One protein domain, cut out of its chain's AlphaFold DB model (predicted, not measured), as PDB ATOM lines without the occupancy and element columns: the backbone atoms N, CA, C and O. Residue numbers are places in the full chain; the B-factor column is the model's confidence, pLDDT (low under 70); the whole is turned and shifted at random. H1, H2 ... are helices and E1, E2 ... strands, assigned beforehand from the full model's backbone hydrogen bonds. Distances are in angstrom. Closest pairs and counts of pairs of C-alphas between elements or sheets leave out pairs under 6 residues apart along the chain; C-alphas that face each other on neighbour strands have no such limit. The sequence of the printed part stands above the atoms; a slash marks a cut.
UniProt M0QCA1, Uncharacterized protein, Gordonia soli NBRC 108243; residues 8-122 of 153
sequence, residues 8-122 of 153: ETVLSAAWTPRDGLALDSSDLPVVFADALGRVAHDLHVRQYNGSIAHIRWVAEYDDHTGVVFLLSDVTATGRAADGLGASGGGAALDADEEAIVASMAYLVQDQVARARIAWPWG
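What this domain is: This is residues 8 to 122 of the 153 residues of an uncharacterized protein of Gordonia soli NBRC 108243 (UniProt M0QCA1). A twisted wall of four strands has two crossed helices over one face, H1 toward the E2 side and H2 along the E4 side. The long link, residues 77 to 96, folds back past the E4 edge. The printed part has 115 residues, with four named strands and two named helices in the order E1, E2, H1, E3, E4, H2 along the chain; the sheet, in the order E2, E1, E3, E4, is antiparallel. The class is mixed, in two layers; it is compact, with a radius of gyration of the C-alphas of 13.2 A and spans of 38 by 26 by 25 A.

How they stand to each other: E1, residues 8 to 16, and E2, residues 20 to 26, form a hairpin, with N 22 and O 14 within hydrogen-bond range at 2.8 A. H1, residues 30 to 42, is on the sheet; its closest C-alphas to E2 are Ala 40 and Leu 21, 6.1 A apart. E3, residues 52 to 62, is antiparallel to E1, with N 15 and O 55 at 2.8 A. E2, H1 and E3 are a split strand-helix-strand unit, two strands running the same way with E1 between them, and its crossover is left-handed. E4, residues 67 to 76, forms a hairpin with E3, with N 71 and O 58 at 2.8 A. H2, residues 97 to 114, is on the same face as H1, at a height over the sheet of 8.7 A; the closest C-alphas of H2 and E4 are Val 112 and Val 74, 6.2 A apart. H2 touches H1 with residues 97 to 105 alone, closest at C-alphas Val 101 and Ala 35, 4.8 A, at a steep tilt of 46 degrees, the same way. Every O i to N i+4 pair is within hydrogen-bond range in H2, and 8 of 9 in H1.

Where its parts are: E1 begins at C-alpha 8 (-34.036, -44.007, -12.803) and H2 ends at C-alpha 114 (-33.356, -29.020, -32.253). E3 is 28.4 A long, E4 28.3 A and H2 25.9 A.

The domain as a whole: The C-alphas farthest apart are His 64 and Gly 78, 39.2 A. The link E4 to H2 is long, and the printed part has no cut. No printed residue is under 70 in pLDDT.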
ATOM      1  N   GLU A   8     -35.392 -43.703 -13.265       92.62
ATOM      2  CA  GLU A   8     -34.036 -44.007 -12.803       92.62
ATOM      3  C   GLU A   8     -33.040 -43.812 -13.946       92.62
ATOM      4  O   GLU A   8     -33.241 -44.328 -15.042       92.62
ATOM      5  N   THR A   9     -31.950 -43.080 -13.700       95.56
ATOM      6  CA  THR A   9     -30.845 -42.997 -14.661       95.56
ATOM      7  C   THR A   9     -30.103 -44.328 -14.707       95.56
ATOM      8  O   THR A   9     -29.461 -44.710 -13.735       95.56
ATOM      9  N   VAL A  10     -30.151 -44.989 -15.859       96.56
ATOM     10  CA  VAL A  10     -29.624 -46.348 -16.074       96.56
ATOM     11  C   VAL A  10     -28.488 -46.397 -17.098       96.56
ATOM     12  O   VAL A  10     -27.836 -47.427 -17.249       96.56
ATOM     13  N   LEU A  11     -28.220 -45.296 -17.804       97.56
ATOM     14  CA  LEU A  11     -27.053 -45.144 -18.677       97.56
ATOM     15  C   LEU A  11     -26.629 -43.679 -18.738       97.56
ATOM     16  O   LEU A  11     -27.471 -42.785 -18.821       97.56
ATOM     17  N   SER A  12     -25.321 -43.437 -18.744       98.12
ATOM     18  CA  SER A  12     -24.740 -42.134 -19.057       98.12
ATOM     19  C   SER A  12     -23.571 -42.289 -20.023       98.12
ATOM     20  O   SER A  12     -22.778 -43.229 -19.921       98.12
ATOM     21  N   ALA A  13     -23.508 -41.403 -21.010       98.31
ATOM     22  CA  ALA A  13     -22.480 -41.428 -22.036       98.31
ATOM     23  C   ALA A  13     -22.244 -40.035 -22.618       98.31
ATOM     24  O   ALA A  13     -23.083 -39.137 -22.515       98.31
ATOM     25  N   ALA A  14     -21.128 -39.884 -23.314       98.25
ATOM     26  CA  ALA A  14     -20.813 -38.710 -24.101       98.25
ATOM     27  C   ALA A  14     -20.321 -39.100 -25.496       98.25
ATOM     28  O   ALA A  14     -19.865 -40.217 -25.734       98.25
ATOM     29  N   TRP A  15     -20.385 -38.151 -26.423       98.50
ATOM     30  CA  TRP A  15     -19.798 -38.280 -27.745       98.50
ATOM     31  C   TRP A  15     -19.149 -36.983 -28.192       98.50
ATOM     32  O   TRP A  15     -19.701 -35.894 -28.009       98.50
ATOM     33  N   THR A  16     -17.988 -37.107 -28.830       98.06
ATOM     34  CA  THR A  16     -17.347 -36.011 -29.561       98.06
ATOM     35  C   THR A  16     -16.893 -36.497 -30.938       98.06
ATOM     36  O   THR A  16     -16.575 -37.677 -31.100       98.06
ATOM     37  N   PRO A  17     -16.742 -35.598 -31.930       96.94
ATOM     38  CA  PRO A  17     -16.195 -35.975 -33.232       96.94
ATOM     39  C   PRO A  17     -14.782 -36.573 -33.172       96.94
ATOM     40  O   PRO A  17     -14.360 -37.221 -34.125       96.94
ATOM     41  N   ARG A  18     -14.032 -36.310 -32.094       96.62
ATOM     42  CA  ARG A  18     -12.653 -36.780 -31.916       96.62
ATOM     43  C   ARG A  18     -12.593 -38.155 -31.259       96.62
ATOM     44  O   ARG A  18     -11.782 -38.975 -31.676       96.62
ATOM     45  N   ASP A  19     -13.398 -38.355 -30.223       96.50
ATOM     46  CA  ASP A  19     -13.265 -39.499 -29.319       96.50
ATOM     47  C   ASP A  19     -14.327 -40.575 -29.583       96.50
ATOM     48  O   ASP A  19     -14.197 -41.696 -29.099       96.50
ATOM     49  N   GLY A  20     -15.353 -40.266 -30.385       97.56
ATOM     50  CA  GLY A  20     -16.485 -41.159 -30.594       97.56
ATOM     51  C   GLY A  20     -17.322 -41.293 -29.322       97.56
ATOM     52  O   GLY A  20     -17.364 -40.375 -28.502       97.56
ATOM     53  N   LEU A  21     -18.014 -42.426 -29.176       97.94
ATOM     54  CA  LEU A  21     -18.810 -42.746 -27.990       97.94
ATOM     55  C   LEU A  21     -17.896 -43.086 -26.804       97.94
ATOM     56  O   LEU A  21     -17.089 -44.011 -26.879       97.94
ATOM     57  N   ALA A  22     -18.102 -42.399 -25.687       98.12
ATOM     58  CA  ALA A  22     -17.554 -42.732 -24.382       98.12
ATOM     59  C   ALA A  22     -18.709 -43.083 -23.436       98.12
ATOM     60  O   ALA A  22     -19.553 -42.239 -23.143       98.12
ATOM     61  N   LEU A  23     -18.765 -44.337 -22.985       97.62
ATOM     62  CA  LEU A  23     -19.752 -44.793 -22.008       97.62
ATOM     63  C   LEU A  23     -19.217 -44.538 -20.593       97.62
ATOM     64  O   LEU A  23     -18.170 -45.076 -20.233       97.62
ATOM     65  N   ASP A  24     -19.933 -43.739 -19.805       96.62
ATOM     66  CA  ASP A  24     -19.549 -43.408 -18.429       96.62
ATOM     67  C   ASP A  24     -20.091 -44.455 -17.444       96.62
ATOM     68  O   ASP A  24     -19.369 -44.949 -16.576       96.62
ATOM     69  N   SER A  25     -21.366 -44.828 -17.597       96.62
ATOM     70  CA  SER A  25     -22.019 -45.887 -16.824       96.62
ATOM     71  C   SER A  25     -23.163 -46.529 -17.608       96.62
ATOM     72  O   SER A  25     -23.794 -45.884 -18.446       96.62
ATOM     73  N   SER A  26     -23.453 -47.799 -17.325       96.50
ATOM     74  CA  SER A  26     -24.638 -48.489 -17.838       96.50
ATOM     75  C   SER A  26     -25.026 -49.640 -16.919       96.50
ATOM     76  O   SER A  26     -24.245 -50.573 -16.746       96.50
ATOM     77  N   ASP A  27     -26.254 -49.593 -16.412       96.62
ATOM     78  CA  ASP A  27     -26.933 -50.692 -15.716       96.62
ATOM     79  C   ASP A  27     -27.891 -51.454 -16.656       96.62
ATOM     80  O   ASP A  27     -28.524 -52.438 -16.272       96.62
ATOM     81  N   LEU A  28     -27.987 -51.011 -17.915       95.44
ATOM     82  CA  LEU A  28     -28.779 -51.649 -18.963       95.44
ATOM     83  C   LEU A  28     -28.107 -52.912 -19.529       95.44
ATOM     84  O   LEU A  28     -26.876 -53.035 -19.496       95.44
ATOM     85  N   PRO A  29     -28.892 -53.822 -20.140       96.31
ATOM     86  CA  PRO A  29     -28.356 -54.882 -20.985       96.31
ATOM     87  C   PRO A  29     -27.398 -54.335 -22.053       96.31
ATOM     88  O   PRO A  29     -27.648 -53.278 -22.633       96.31
ATOM     89  N   VAL A  30     -26.337 -55.091 -22.362       95.81
ATOM     90  CA  VAL A  30     -25.263 -54.671 -23.290       95.81
ATOM     91  C   VAL A  30     -25.780 -54.186 -24.650       95.81
ATOM     92  O   VAL A  30     -25.237 -53.236 -25.206       95.81
ATOM     93  N   VAL A  31     -26.900 -54.745 -25.120       97.00
ATOM     94  CA  VAL A  31     -27.547 -54.367 -26.385       97.00
ATOM     95  C   VAL A  31     -27.926 -52.883 -26.464       97.00
ATOM     96  O   VAL A  31     -27.934 -52.326 -27.554       97.00
ATOM     97  N   PHE A  32     -28.188 -52.206 -25.339       97.94
ATOM     98  CA  PHE A  32     -28.446 -50.761 -25.331       97.94
ATOM     99  C   PHE A  32     -27.176 -49.950 -25.604       97.94
ATOM    100  O   PHE A  32     -27.223 -48.957 -26.330       97.94
ATOM    101  N   ALA A  33     -26.038 -50.373 -25.051       97.44
ATOM    102  CA  ALA A  33     -24.752 -49.735 -25.316       97.44
ATOM    103  C   ALA A  33     -24.300 -49.987 -26.763       97.44
ATOM    104  O   ALA A  33     -23.847 -49.055 -27.429       97.44
ATOM    105  N   ASP A  34     -24.495 -51.206 -27.273       97.62
ATOM    106  CA  ASP A  34     -24.201 -51.555 -28.667       97.62
ATOM    107  C   ASP A  34     -25.087 -50.760 -29.639       97.62
ATOM    108  O   ASP A  34     -24.598 -50.199 -30.626       97.62
ATOM    109  N   ALA A  35     -26.378 -50.622 -29.320       98.12
ATOM    110  CA  ALA A  35     -27.308 -49.820 -30.102       98.12
ATOM    111  C   ALA A  35     -26.903 -48.341 -30.147       98.12
ATOM    112  O   ALA A  35     -26.854 -47.743 -31.226       98.12
ATOM    113  N   LEU A  36     -26.544 -47.761 -28.996       98.31
ATOM    114  CA  LEU A  36     -26.031 -46.395 -28.930       98.31
ATOM    115  C   LEU A  36     -24.727 -46.253 -29.724       98.31
ATOM    116  O   LEU A  36     -24.553 -45.260 -30.423       98.31
ATOM    117  N   GLY A  37     -23.845 -47.254 -29.677       98.25
ATOM    118  CA  GLY A  37     -22.621 -47.315 -30.476       98.25
ATOM    119  C   GLY A  37     -22.882 -47.229 -31.979       98.25
ATOM    120  O   GLY A  37     -22.219 -46.456 -32.670       98.25
ATOM    121  N   ARG A  38     -23.890 -47.952 -32.483       98.12
ATOM    122  CA  ARG A  38     -24.296 -47.898 -33.900       98.12
ATOM    123  C   ARG A  38     -24.820 -46.523 -34.299       98.12
ATOM    124  O   ARG A  38     -24.420 -45.989 -35.327       98.12
ATOM    125  N   VAL A  39     -25.675 -45.918 -33.476       98.06
ATOM    126  CA  VAL A  39     -26.167 -44.553 -33.731       98.06
ATOM    127  C   VAL A  39     -25.010 -43.548 -33.688       98.06
ATOM    128  O   VAL A  39     -24.914 -42.672 -34.545       98.06
ATOM    129  N   ALA A  40     -24.112 -43.695 -32.714       98.00
ATOM    130  CA  ALA A  40     -22.980 -42.805 -32.508       98.00
ATOM    131  C   ALA A  40     -21.937 -42.875 -33.631       98.00
ATOM    132  O   ALA A  40     -21.315 -41.862 -33.949       98.00
ATOM    133  N   HIS A  41     -21.759 -44.045 -34.247       97.75
ATOM    134  CA  HIS A  41     -20.900 -44.216 -35.417       97.75
ATOM    135  C   HIS A  41     -21.310 -43.268 -36.557       97.75
ATOM    136  O   HIS A  41     -20.485 -42.537 -37.105       97.75
ATOM    137  N   ASP A  42     -22.607 -43.197 -36.850       97.94
ATOM    138  CA  ASP A  42     -23.118 -42.427 -37.985       97.94
ATOM    139  C   ASP A  42     -23.130 -40.910 -37.732       97.94
ATOM    140  O   ASP A  42     -23.286 -40.114 -38.664       97.94
ATOM    141  N   LEU A  43     -22.935 -40.472 -36.482       97.06
ATOM    142  CA  LEU A  43     -22.858 -39.048 -36.143       97.06
ATOM    143  C   LEU A  43     -21.677 -38.355 -36.817       97.06
ATOM    144  O   LEU A  43     -21.716 -37.143 -36.970       97.06
ATOM    145  N   HIS A  44     -20.630 -39.065 -37.241       92.38
ATOM    146  CA  HIS A  44     -19.456 -38.431 -37.850       92.38
ATOM    147  C   HIS A  44     -19.701 -37.891 -39.266       92.38
ATOM    148  O   HIS A  44     -18.901 -37.095 -39.764       92.38
ATOM    149  N   VAL A  45     -20.785 -38.300 -39.923       93.00
ATOM    150  CA  VAL A  45     -20.992 -38.066 -41.354       93.00
ATOM    151  C   VAL A  45     -22.306 -37.352 -41.643       93.00
ATOM    152  O   VAL A  45     -23.187 -37.245 -40.794       93.00
ATOM    153  N   ARG A  46     -22.438 -36.850 -42.879       93.25
ATOM    154  CA  ARG A  46     -23.714 -36.387 -43.455       93.25
ATOM    155  C   ARG A  46     -24.447 -35.346 -42.593       93.25
ATOM    156  O   ARG A  46     -25.668 -35.363 -42.497       93.25
ATOM    157  N   GLN A  47     -23.717 -34.425 -41.966       95.56
ATOM    158  CA  GLN A  47     -24.307 -33.300 -41.237       95.56
ATOM    159  C   GLN A  47     -24.467 -32.088 -42.163       95.56
ATOM    160  O   GLN A  47     -23.537 -31.722 -42.884       95.56
ATOM    161  N   TYR A  48     -25.630 -31.440 -42.126       95.00
ATOM    162  CA  TYR A  48     -25.911 -30.217 -42.879       95.00
ATOM    163  C   TYR A  48     -26.365 -29.081 -41.953       95.00
ATOM    164  O   TYR A  48     -26.987 -29.307 -40.915       95.00
ATOM    165  N   ASN A  49     -26.069 -27.837 -42.350       93.94
ATOM    166  CA  ASN A  49     -26.380 -26.611 -41.598       93.94
ATOM    167  C   ASN A  49     -25.692 -26.501 -40.217       93.94
ATOM    168  O   ASN A  49     -26.154 -25.789 -39.324       93.94
ATOM    169  N   GLY A  50     -24.556 -27.174 -40.046       93.94
ATOM    170  CA  GLY A  50     -23.730 -27.082 -38.848       93.94
ATOM    171  C   GLY A  50     -22.925 -28.350 -38.619       93.94
ATOM    172  O   GLY A  50     -22.952 -29.270 -39.437       93.94
ATOM    173  N   SER A  51     -22.212 -28.375 -37.497       96.38
ATOM    174  CA  SER A  51     -21.554 -29.584 -37.016       96.38
ATOM    175  C   SER A  51     -21.837 -29.802 -35.536       96.38
ATOM    176  O   SER A  51     -21.897 -28.834 -34.777       96.38
ATOM    177  N   ILE A  52     -22.006 -31.053 -35.126       97.56
ATOM    178  CA  ILE A  52     -22.133 -31.456 -33.727       97.56
ATOM    179  C   ILE A  52     -20.741 -31.390 -33.097       97.56
ATOM    180  O   ILE A  52     -19.800 -31.997 -33.603       97.56
ATOM    181  N   ALA A  53     -20.602 -30.647 -32.003       97.38
ATOM    182  CA  ALA A  53     -19.356 -30.541 -31.249       97.38
ATOM    183  C   ALA A  53     -19.291 -31.555 -30.101       97.38
ATOM    184  O   ALA A  53     -18.222 -32.080 -29.796       97.38
ATOM    185  N   HIS A  54     -20.432 -31.805 -29.459       97.69
ATOM    186  CA  HIS A  54     -20.553 -32.679 -28.301       97.69
ATOM    187  C   HIS A  54     -21.998 -33.177 -28.192       97.69
ATOM    188  O   HIS A  54     -22.926 -32.408 -28.455       97.69
ATOM    189  N   ILE A  55     -22.192 -34.419 -27.754       98.12
ATOM    190  CA  ILE A  55     -23.481 -34.899 -27.244       98.12
ATOM    191  C   ILE A  55     -23.266 -35.522 -25.873       98.12
ATOM    192  O   ILE A  55     -22.345 -36.313 -25.704       98.12
ATOM    193  N   ARG A  56     -24.124 -35.185 -24.913       98.00
ATOM    194  CA  ARG A  56     -24.242 -35.927 -23.658       98.00
ATOM    195  C   ARG A  56     -25.549 -36.699 -23.664       98.00
ATOM    196  O   ARG A  56     -26.598 -36.129 -23.960       98.00
ATOM    197  N   TRP A  57     -25.478 -37.968 -23.302       97.88
ATOM    198  CA  TRP A  57     -26.616 -38.862 -23.202       97.88
ATOM    199  C   TRP A  57     -26.883 -39.270 -21.768       97.88
ATOM    200  O   TRP A  57     -25.964 -39.536 -20.991       97.88
ATOM    201  N   VAL A  58     -28.167 -39.357 -21.452       97.38
ATOM    202  CA  VAL A  58     -28.681 -39.979 -20.238       97.38
ATOM    203  C   VAL A  58     -29.839 -40.865 -20.659       97.38
ATOM    204  O   VAL A  58     -30.746 -40.380 -21.330       97.38
ATOM    205  N   ALA A  59     -29.814 -42.144 -20.295       96.69
ATOM    206  CA  ALA A  59     -30.988 -42.992 -20.435       96.69
ATOM    207  C   ALA A  59     -31.710 -43.117 -19.097       96.69
ATOM    208  O   ALA A  59     -31.079 -43.391 -18.073       96.69
ATOM    209  N   GLU A  60     -33.025 -42.932 -19.123       95.69
ATOM    210  CA  GLU A  60     -33.891 -43.077 -17.959       95.69
ATOM    211  C   GLU A  60     -34.862 -44.238 -18.165       95.69
ATOM    212  O   GLU A  60     -35.514 -44.332 -19.207       95.69
ATOM    213  N   TYR A  61     -34.941 -45.128 -17.179       95.06
ATOM    214  CA  TYR A  61     -35.908 -46.218 -17.134       95.06
ATOM    215  C   TYR A  61     -37.174 -45.767 -16.407       95.06
ATOM    216  O   TYR A  61     -37.092 -45.287 -15.275       95.06
ATOM    217  N   ASP A  62     -38.324 -45.950 -17.052       92.25
ATOM    218  CA  ASP A  62     -39.647 -45.752 -16.466       92.25
ATOM    219  C   ASP A  62     -40.215 -47.102 -16.006       92.25
ATOM    220  O   ASP A  62     -40.572 -47.958 -16.822       92.25
ATOM    221  N   ASP A  63     -40.325 -47.295 -14.690       90.31
ATOM    222  CA  ASP A  63     -40.823 -48.534 -14.079       90.31
ATOM    223  C   ASP A  63     -42.333 -48.754 -14.273       90.31
ATOM    224  O   ASP A  63     -42.815 -49.879 -14.118       90.31
ATOM    225  N   HIS A  64     -43.086 -47.715 -14.650       89.19
ATOM    226  CA  HIS A  64     -44.523 -47.808 -14.910       89.19
ATOM    227  C   HIS A  64     -44.797 -48.344 -16.314       89.19
ATOM    228  O   HIS A  64     -45.781 -49.062 -16.520       89.19
ATOM    229  N   THR A  65     -43.956 -47.982 -17.284       89.69
ATOM    230  CA  THR A  65     -44.131 -48.369 -18.692       89.69
ATOM    231  C   THR A  65     -43.159 -49.456 -19.150       89.69
ATOM    232  O   THR A  65     -43.417 -50.097 -20.167       89.69
ATOM    233  N   GLY A  66     -42.085 -49.710 -18.398       91.81
ATOM    234  CA  GLY A  66     -41.064 -50.710 -18.722       91.81
ATOM    235  C   GLY A  66     -40.144 -50.295 -19.874       91.81
ATOM    236  O   GLY A  66     -39.548 -51.157 -20.526       91.81
ATOM    237  N   VAL A  67     -40.049 -48.993 -20.156       94.31
ATOM    238  CA  VAL A  67     -39.282 -48.462 -21.288       94.31
ATOM    239  C   VAL A  67     -38.099 -47.620 -20.830       94.31
ATOM    240  O   VAL A  67     -38.096 -47.033 -19.751       94.31
ATOM    241  N   VAL A  68     -37.097 -47.543 -21.694       95.88
ATOM    242  CA  VAL A  68     -35.889 -46.746 -21.529       95.88
ATOM    243  C   VAL A  68     -35.928 -45.595 -22.528       95.88
ATOM    244  O   VAL A  68     -35.954 -45.810 -23.744       95.88
ATOM    245  N   PHE A  69     -35.916 -44.368 -22.023       95.12
ATOM    246  CA  PHE A  69     -35.844 -43.151 -22.825       95.12
ATOM    247  C   PHE A  69     -34.409 -42.652 -22.901       95.12
ATOM    248  O   PHE A  69     -33.788 -42.426 -21.871       95.12
ATOM    249  N   LEU A  70     -33.898 -42.424 -24.112       96.88
ATOM    250  CA  LEU A  70     -32.600 -41.785 -24.321       96.88
ATOM    251  C   LEU A  70     -32.775 -40.267 -24.450       96.88
ATOM    252  O   LEU A  70     -33.257 -39.768 -25.469       96.88
ATOM    253  N   LEU A  71     -32.355 -39.531 -23.428       96.88
ATOM    254  CA  LEU A  71     -32.248 -38.080 -23.454       96.88
ATOM    255  C   LEU A  71     -30.894 -37.686 -24.043       96.88
ATOM    256  O   LEU A  71     -29.863 -38.270 -23.704       96.88
ATOM    257  N   SER A  72     -30.891 -36.671 -24.905       97.00
ATOM    258  CA  SER A  72     -29.672 -36.129 -25.512       97.00
ATOM    259  C   SER A  72     -29.576 -34.628 -25.273       97.00
ATOM    260  O   SER A  72     -30.551 -33.900 -25.435       97.00
ATOM    261  N   ASP A  73     -28.384 -34.167 -24.918       96.88
ATOM    262  CA  ASP A  73     -28.005 -32.759 -24.835       96.88
ATOM    263  C   ASP A  73     -26.978 -32.496 -25.939       96.88
ATOM    264  O   ASP A  73     -25.802 -32.857 -25.822       96.88
ATOM    265  N   VAL A  74     -27.457 -31.973 -27.071       96.94
ATOM    266  CA  VAL A  74     -26.670 -31.814 -28.300       96.94
ATOM    267  C   VAL A  74     -26.116 -30.398 -28.373       96.94
ATOM    268  O   VAL A  74     -26.856 -29.422 -28.469       96.94
ATOM    269  N   THR A  75     -24.791 -30.280 -28.408       97.44
ATOM    270  CA  THR A  75     -24.098 -29.001 -28.587       97.44
ATOM    271  C   THR A  75     -23.591 -28.876 -30.019       97.44
ATOM    272  O   THR A  75     -22.715 -29.629 -30.452       97.44
ATOM    273  N   ALA A  76     -24.102 -27.892 -30.759       96.62
ATOM    274  CA  ALA A  76     -23.584 -27.527 -32.076       96.62
ATOM    275  C   ALA A  76     -22.321 -26.652 -31.964       96.62
ATOM    276  O   ALA A  76     -22.203 -25.819 -31.063       96.62
ATOM    277  N   THR A  77     -21.397 -26.774 -32.918       95.25
ATOM    278  CA  THR A  77     -20.193 -25.936 -32.994       95.25
ATOM    279  C   THR A  77     -20.551 -24.449 -32.981       95.25
ATOM    280  O   THR A  77     -21.344 -23.971 -33.794       95.25
ATOM    281  N   GLY A  78     -19.940 -23.704 -32.056       93.00
ATOM    282  CA  GLY A  78     -20.170 -22.267 -31.890       93.00
ATOM    283  C   GLY A  78     -21.484 -21.904 -31.191       93.00
ATOM    284  O   GLY A  78     -21.865 -20.734 -31.213       93.00
ATOM    285  N   ARG A  79     -22.183 -22.870 -30.580       91.75
ATOM    286  CA  ARG A  79     -23.404 -22.646 -29.792       91.75
ATOM    287  C   ARG A  79     -23.277 -23.232 -28.389       91.75
ATOM    288  O   ARG A  79     -22.437 -24.090 -28.138       91.75
ATOM    289  N   ALA A  80     -24.102 -22.725 -27.479       89.06
ATOM    290  CA  ALA A  80     -24.264 -23.308 -26.156       89.06
ATOM    291  C   ALA A  80     -25.144 -24.566 -26.228       89.06
ATOM    292  O   ALA A  80     -25.890 -24.747 -27.189       89.06
ATOM    293  N   ALA A  81     -25.031 -25.408 -25.204       86.94
ATOM    294  CA  ALA A  81     -25.912 -26.544 -24.988       86.94
ATOM    295  C   ALA A  81     -27.331 -26.067 -24.624       86.94
ATOM    296  O   ALA A  81     -27.474 -25.103 -23.866       86.94
ATOM    297  N   ASP A  82     -28.351 -26.756 -25.137       85.69
ATOM    298  CA  ASP A  82     -29.766 -26.449 -24.875       85.69
ATOM    299  C   ASP A  82     -30.366 -27.328 -23.752       85.69
ATOM    300  O   ASP A  82     -31.511 -27.118 -23.346       85.69
ATOM    301  N   GLY A  83     -29.583 -28.263 -23.196       88.75
ATOM    302  CA  GLY A  83     -29.980 -29.152 -22.105       88.75
ATOM    303  C   GLY A  83     -30.469 -30.521 -22.587       88.75
ATOM    304  O   GLY A  83     -30.634 -30.762 -23.779       88.75
ATOM    305  N   LEU A  84     -30.693 -31.439 -21.638       89.62
ATOM    306  CA  LEU A  84     -31.214 -32.775 -21.945       89.62
ATOM    307  C   LEU A  84     -32.656 -32.685 -22.436       89.62
ATOM    308  O   LEU A  84     -33.525 -32.157 -21.740       89.62
ATOM    309  N   GLY A  85     -32.905 -33.269 -23.601       87.38
ATOM    310  CA  GLY A  85     -34.239 -33.416 -24.155       87.38
ATOM    311  C   GLY A  85     -34.433 -34.765 -24.829       87.38
ATOM    312  O   GLY A  85     -33.487 -35.445 -25.220       87.38
ATOM    313  N   ALA A  86     -35.696 -35.138 -24.976       83.94
ATOM    314  CA  ALA A  86     -36.145 -36.237 -25.812       83.94
ATOM    315  C   ALA A  86     -37.531 -35.887 -26.363       83.94
ATOM    316  O   ALA A  86     -38.308 -35.171 -25.727       83.94
ATOM    317  N   SER A  87     -37.851 -36.392 -27.550       75.75
ATOM    318  CA  SER A  87     -39.190 -36.311 -28.132       75.75
ATOM    319  C   SER A  87     -39.455 -37.611 -28.869       75.75
ATOM    320  O   SER A  87     -38.738 -37.928 -29.811       75.75
ATOM    321  N   GLY A  88     -40.455 -38.374 -28.434       79.69
ATOM    322  CA  GLY A  88     -40.753 -39.693 -28.990       79.69
ATOM    323  C   GLY A  88     -41.025 -40.739 -27.917       79.69
ATOM    324  O   GLY A  88     -41.330 -40.399 -26.777       79.69
ATOM    325  N   GLY A  89     -40.931 -42.010 -28.309       82.56
ATOM    326  CA  GLY A  89     -41.060 -43.165 -27.422       82.56
ATOM    327  C   GLY A  89     -39.711 -43.841 -27.178       82.56
ATOM    328  O   GLY A  89     -38.917 -43.984 -28.110       82.56
ATOM    329  N   GLY A  90     -39.472 -44.252 -25.933       91.00
ATOM    330  CA  GLY A  90     -38.344 -45.097 -25.555       91.00
ATOM    331  C   GLY A  90     -38.491 -46.538 -26.051       91.00
ATOM    332  O   GLY A  90     -39.544 -46.933 -26.559       91.00
ATOM    333  N   ALA A  91     -37.434 -47.328 -25.887       95.06
ATOM    334  CA  ALA A  91     -37.441 -48.753 -26.207       95.06
ATOM    335  C   ALA A  91     -37.807 -49.575 -24.965       95.06
ATOM    336  O   ALA A  91     -37.365 -49.251 -23.864       95.06
ATOM    337  N   ALA A  92     -38.592 -50.643 -25.124       95.25
ATOM    338  CA  ALA A  92     -38.828 -51.590 -24.034       95.25
ATOM    339  C   ALA A  92     -37.511 -52.256 -23.607       95.25
ATOM    340  O   ALA A  92     -36.638 -52.492 -24.445       95.25
ATOM    341  N   LEU A  93     -37.368 -52.570 -22.318       93.88
ATOM    342  CA  LEU A  93     -36.139 -53.166 -21.775       93.88
ATOM    343  C   LEU A  93     -35.776 -54.517 -22.427       93.88
ATOM    344  O   LEU A  93     -34.603 -54.879 -22.487       93.88
ATOM    345  N   ASP A  94     -36.778 -55.253 -22.911       93.88
ATOM    346  CA  ASP A  94     -36.666 -56.559 -23.567       93.88
ATOM    347  C   ASP A  94     -36.842 -56.501 -25.096       93.88
ATOM    348  O   ASP A  94     -36.980 -57.546 -25.740       93.88
ATOM    349  N   ALA A  95     -36.836 -55.300 -25.687       96.00
ATOM    350  CA  ALA A  95     -36.911 -55.131 -27.134       96.00
ATOM    351  C   ALA A  95     -35.705 -55.765 -27.846       96.00
ATOM    352  O   ALA A  95     -34.609 -55.881 -27.292       96.00
ATOM    353  N   ASP A  96     -35.898 -56.155 -29.107       96.44
ATOM    354  CA  ASP A  96     -34.790 -56.595 -29.948       96.44
ATOM    355  C   ASP A  96     -33.825 -55.439 -30.259       96.44
ATOM    356  O   ASP A  96     -34.193 -54.263 -30.236       96.44
ATOM    357  N   GLU A  97     -32.570 -55.780 -30.557       97.31
ATOM    358  CA  GLU A  97     -31.504 -54.796 -30.784       97.31
ATOM    359  C   GLU A  97     -31.856 -53.797 -31.896       97.31
ATOM    360  O   GLU A  97     -31.621 -52.601 -31.747       97.31
ATOM    361  N   GLU A  98     -32.454 -54.250 -32.999       98.31
ATOM    362  CA  GLU A  98     -32.779 -53.371 -34.124       98.31
ATOM    363  C   GLU A  98     -33.894 -52.386 -33.740       98.31
ATOM    364  O   GLU A  98     -33.832 -51.207 -34.098       98.31
ATOM    365  N   ALA A  99     -34.882 -52.818 -32.954       97.62
ATOM    366  CA  ALA A  99     -35.896 -51.928 -32.400       97.62
ATOM    367  C   ALA A  99     -35.298 -50.888 -31.437       97.62
ATOM    368  O   ALA A  99     -35.673 -49.712 -31.505       97.62
ATOM    369  N   ILE A 100     -34.334 -51.284 -30.594       98.12
ATOM    370  CA  ILE A 100     -33.603 -50.358 -29.715       98.12
ATOM    371  C   ILE A 100     -32.829 -49.332 -30.554       98.12
ATOM    372  O   ILE A 100     -32.953 -48.129 -30.314       98.12
ATOM    373  N   VAL A 101     -32.096 -49.774 -31.583       98.56
ATOM    374  CA  VAL A 101     -31.337 -48.894 -32.489       98.56
ATOM    375  C   VAL A 101     -32.253 -47.897 -33.188       98.56
ATOM    376  O   VAL A 101     -31.964 -46.702 -33.190       98.56
ATOM    377  N   ALA A 102     -33.371 -48.355 -33.758       97.69
ATOM    378  CA  ALA A 102     -34.313 -47.480 -34.450       97.69
ATOM    379  C   ALA A 102     -34.930 -46.434 -33.502       97.69
ATOM    380  O   ALA A 102     -35.049 -45.264 -33.876       97.69
ATOM    381  N   SER A 103     -35.275 -46.827 -32.269       97.06
ATOM    382  CA  SER A 103     -35.783 -45.911 -31.237       97.06
ATOM    383  C   SER A 103     -34.732 -44.868 -30.837       97.06
ATOM    384  O   SER A 103     -35.009 -43.667 -30.889       97.06
ATOM    385  N   MET A 104     -33.504 -45.290 -30.523       97.88
ATOM    386  CA  MET A 104     -32.415 -44.373 -30.170       97.88
ATOM    387  C   MET A 104     -32.082 -43.414 -31.313       97.88
ATOM    388  O   MET A 104     -31.938 -42.215 -31.086       97.88
ATOM    389  N   ALA A 105     -32.011 -43.916 -32.545       97.75
ATOM    390  CA  ALA A 105     -31.745 -43.106 -33.727       97.75
ATOM    391  C   ALA A 105     -32.803 -42.011 -33.920       97.75
ATOM    392  O   ALA A 105     -32.451 -40.867 -34.211       97.75
ATOM    393  N   TYR A 106     -34.082 -42.333 -33.703       96.56
ATOM    394  CA  TYR A 106     -35.172 -41.358 -33.741       96.56
ATOM    395  C   TYR A 106     -35.007 -40.271 -32.671       96.56
ATOM    396  O   TYR A 106     -35.056 -39.081 -32.986       96.56
ATOM    397  N   LEU A 107     -34.759 -40.670 -31.418       96.44
ATOM    398  CA  LEU A 107     -34.594 -39.740 -30.298       96.44
ATOM    399  C   LEU A 107     -33.379 -38.817 -30.491       96.44
ATOM    400  O   LEU A 107     -33.489 -37.605 -30.293       96.44
ATOM    401  N   VAL A 108     -32.240 -39.363 -30.925       97.00
ATOM    402  CA  VAL A 108     -31.024 -38.582 -31.201       97.00
ATOM    403  C   VAL A 108     -31.248 -37.635 -32.376       97.00
ATOM    404  O   VAL A 108     -30.915 -36.454 -32.271       97.00
ATOM    405  N   GLN A 109     -31.850 -38.104 -33.473       96.06
ATOM    406  CA  GLN A 109     -32.128 -37.261 -34.634       96.06
ATOM    407  C   GLN A 109     -33.012 -36.057 -34.278       96.06
ATOM    408  O   GLN A 109     -32.719 -34.947 -34.728       96.06
ATOM    409  N   ASP A 110     -34.053 -36.238 -33.459       94.56
ATOM    410  CA  ASP A 110     -34.900 -35.124 -33.013       94.56
ATOM    411  C   ASP A 110     -34.087 -34.060 -32.260       94.56
ATOM    412  O   ASP A 110     -34.207 -32.864 -32.537       94.56
ATOM    413  N   GLN A 111     -33.198 -34.474 -31.353       95.62
ATOM    414  CA  GLN A 111     -32.368 -33.529 -30.598       95.62
ATOM    415  C   GLN A 111     -31.305 -32.852 -31.471       95.62
ATOM    416  O   GLN A 111     -31.046 -31.655 -31.319       95.62
ATOM    417  N   VAL A 112     -30.743 -33.559 -32.454       95.69
ATOM    418  CA  VAL A 112     -29.842 -32.952 -33.446       95.69
ATOM    419  C   VAL A 112     -30.579 -31.906 -34.294       95.69
ATOM    420  O   VAL A 112     -30.063 -30.802 -34.509       95.69
ATOM    421  N   ALA A 113     -31.827 -32.182 -34.683       94.25
ATOM    422  CA  ALA A 113     -32.676 -31.219 -35.379       94.25
ATOM    423  C   ALA A 113     -32.984 -29.981 -34.516       94.25
ATOM    424  O   ALA A 113     -32.970 -28.857 -35.029       94.25
ATOM    425  N   ARG A 114     -33.186 -30.144 -33.201       93.31
ATOM    426  CA  ARG A 114     -33.356 -29.020 -32.253       93.31
ATOM    427  C   ARG A 114     -32.109 -28.147 -32.142       93.31
ATOM    428  O   ARG A 114     -32.237 -26.923 -32.138       93.31
ATOM    429  N   ALA A 115     -30.918 -28.744 -32.223       94.38
ATOM    430  CA  ALA A 115     -29.650 -28.019 -32.358       94.38
ATOM    431  C   ALA A 115     -29.479 -27.322 -33.735       94.38
ATOM    432  O   ALA A 115     -28.467 -26.663 -34.003       94.38
ATOM    433  N   ARG A 116     -30.500 -27.394 -34.603       93.81
ATOM    434  CA  ARG A 116     -30.582 -26.858 -35.974       93.81
ATOM    435  C   ARG A 116     -29.568 -27.466 -36.939       93.81
ATOM    436  O   ARG A 116     -29.141 -26.789 -37.877       93.81
ATOM    437  N   ILE A 117     -29.201 -28.720 -36.707       95.25
ATOM    438  CA  ILE A 117     -28.374 -29.523 -37.604       95.25
ATOM    439  C   ILE A 117     -29.296 -30.545 -38.262       95.25
ATOM    440  O   ILE A 117     -30.088 -31.198 -37.590       95.25
ATOM    441  N   ALA A 118     -29.217 -30.681 -39.581       95.00
ATOM    442  CA  ALA A 118     -29.916 -31.754 -40.273       95.00
ATOM    443  C   ALA A 118     -28.980 -32.962 -40.375       95.00
ATOM    444  O   ALA A 118     -27.883 -32.847 -40.927       95.00
ATOM    445  N   TRP A 119     -29.402 -34.097 -39.819       96.75
ATOM    446  CA  TRP A 119     -28.612 -35.324 -39.787       96.75
ATOM    447  C   TRP A 119     -29.507 -36.570 -39.636       96.75
ATOM    448  O   TRP A 119     -30.471 -36.521 -38.870       96.75
ATOM    449  N   PRO A 120     -29.178 -37.683 -40.310       96.88
ATOM    450  CA  PRO A 120     -28.257 -37.739 -41.444       96.88
ATOM    451  C   PRO A 120     -28.871 -37.053 -42.669       96.88
ATOM    452  O   PRO A 120     -30.067 -37.170 -42.928       96.88
ATOM    453  N   TRP A 121     -28.064 -36.315 -43.424       95.44
ATOM    454  CA  TRP A 121     -28.463 -35.694 -44.684       95.44
ATOM    455  C   TRP A 121     -28.388 -36.713 -45.827       95.44
ATOM    456  O   TRP A 121     -27.368 -37.383 -46.028       95.44
ATOM    457  N   GLY A 122     -29.493 -36.829 -46.557       92.44
ATOM    458  CA  GLY A 122     -29.639 -37.688 -47.725       92.44
ATOM    459  C   GLY A 122     -28.964 -37.118 -48.970       92.44
ATOM    460  O   GLY A 122     -28.561 -35.953 -49.017       92.44
TER     461      GLY A 122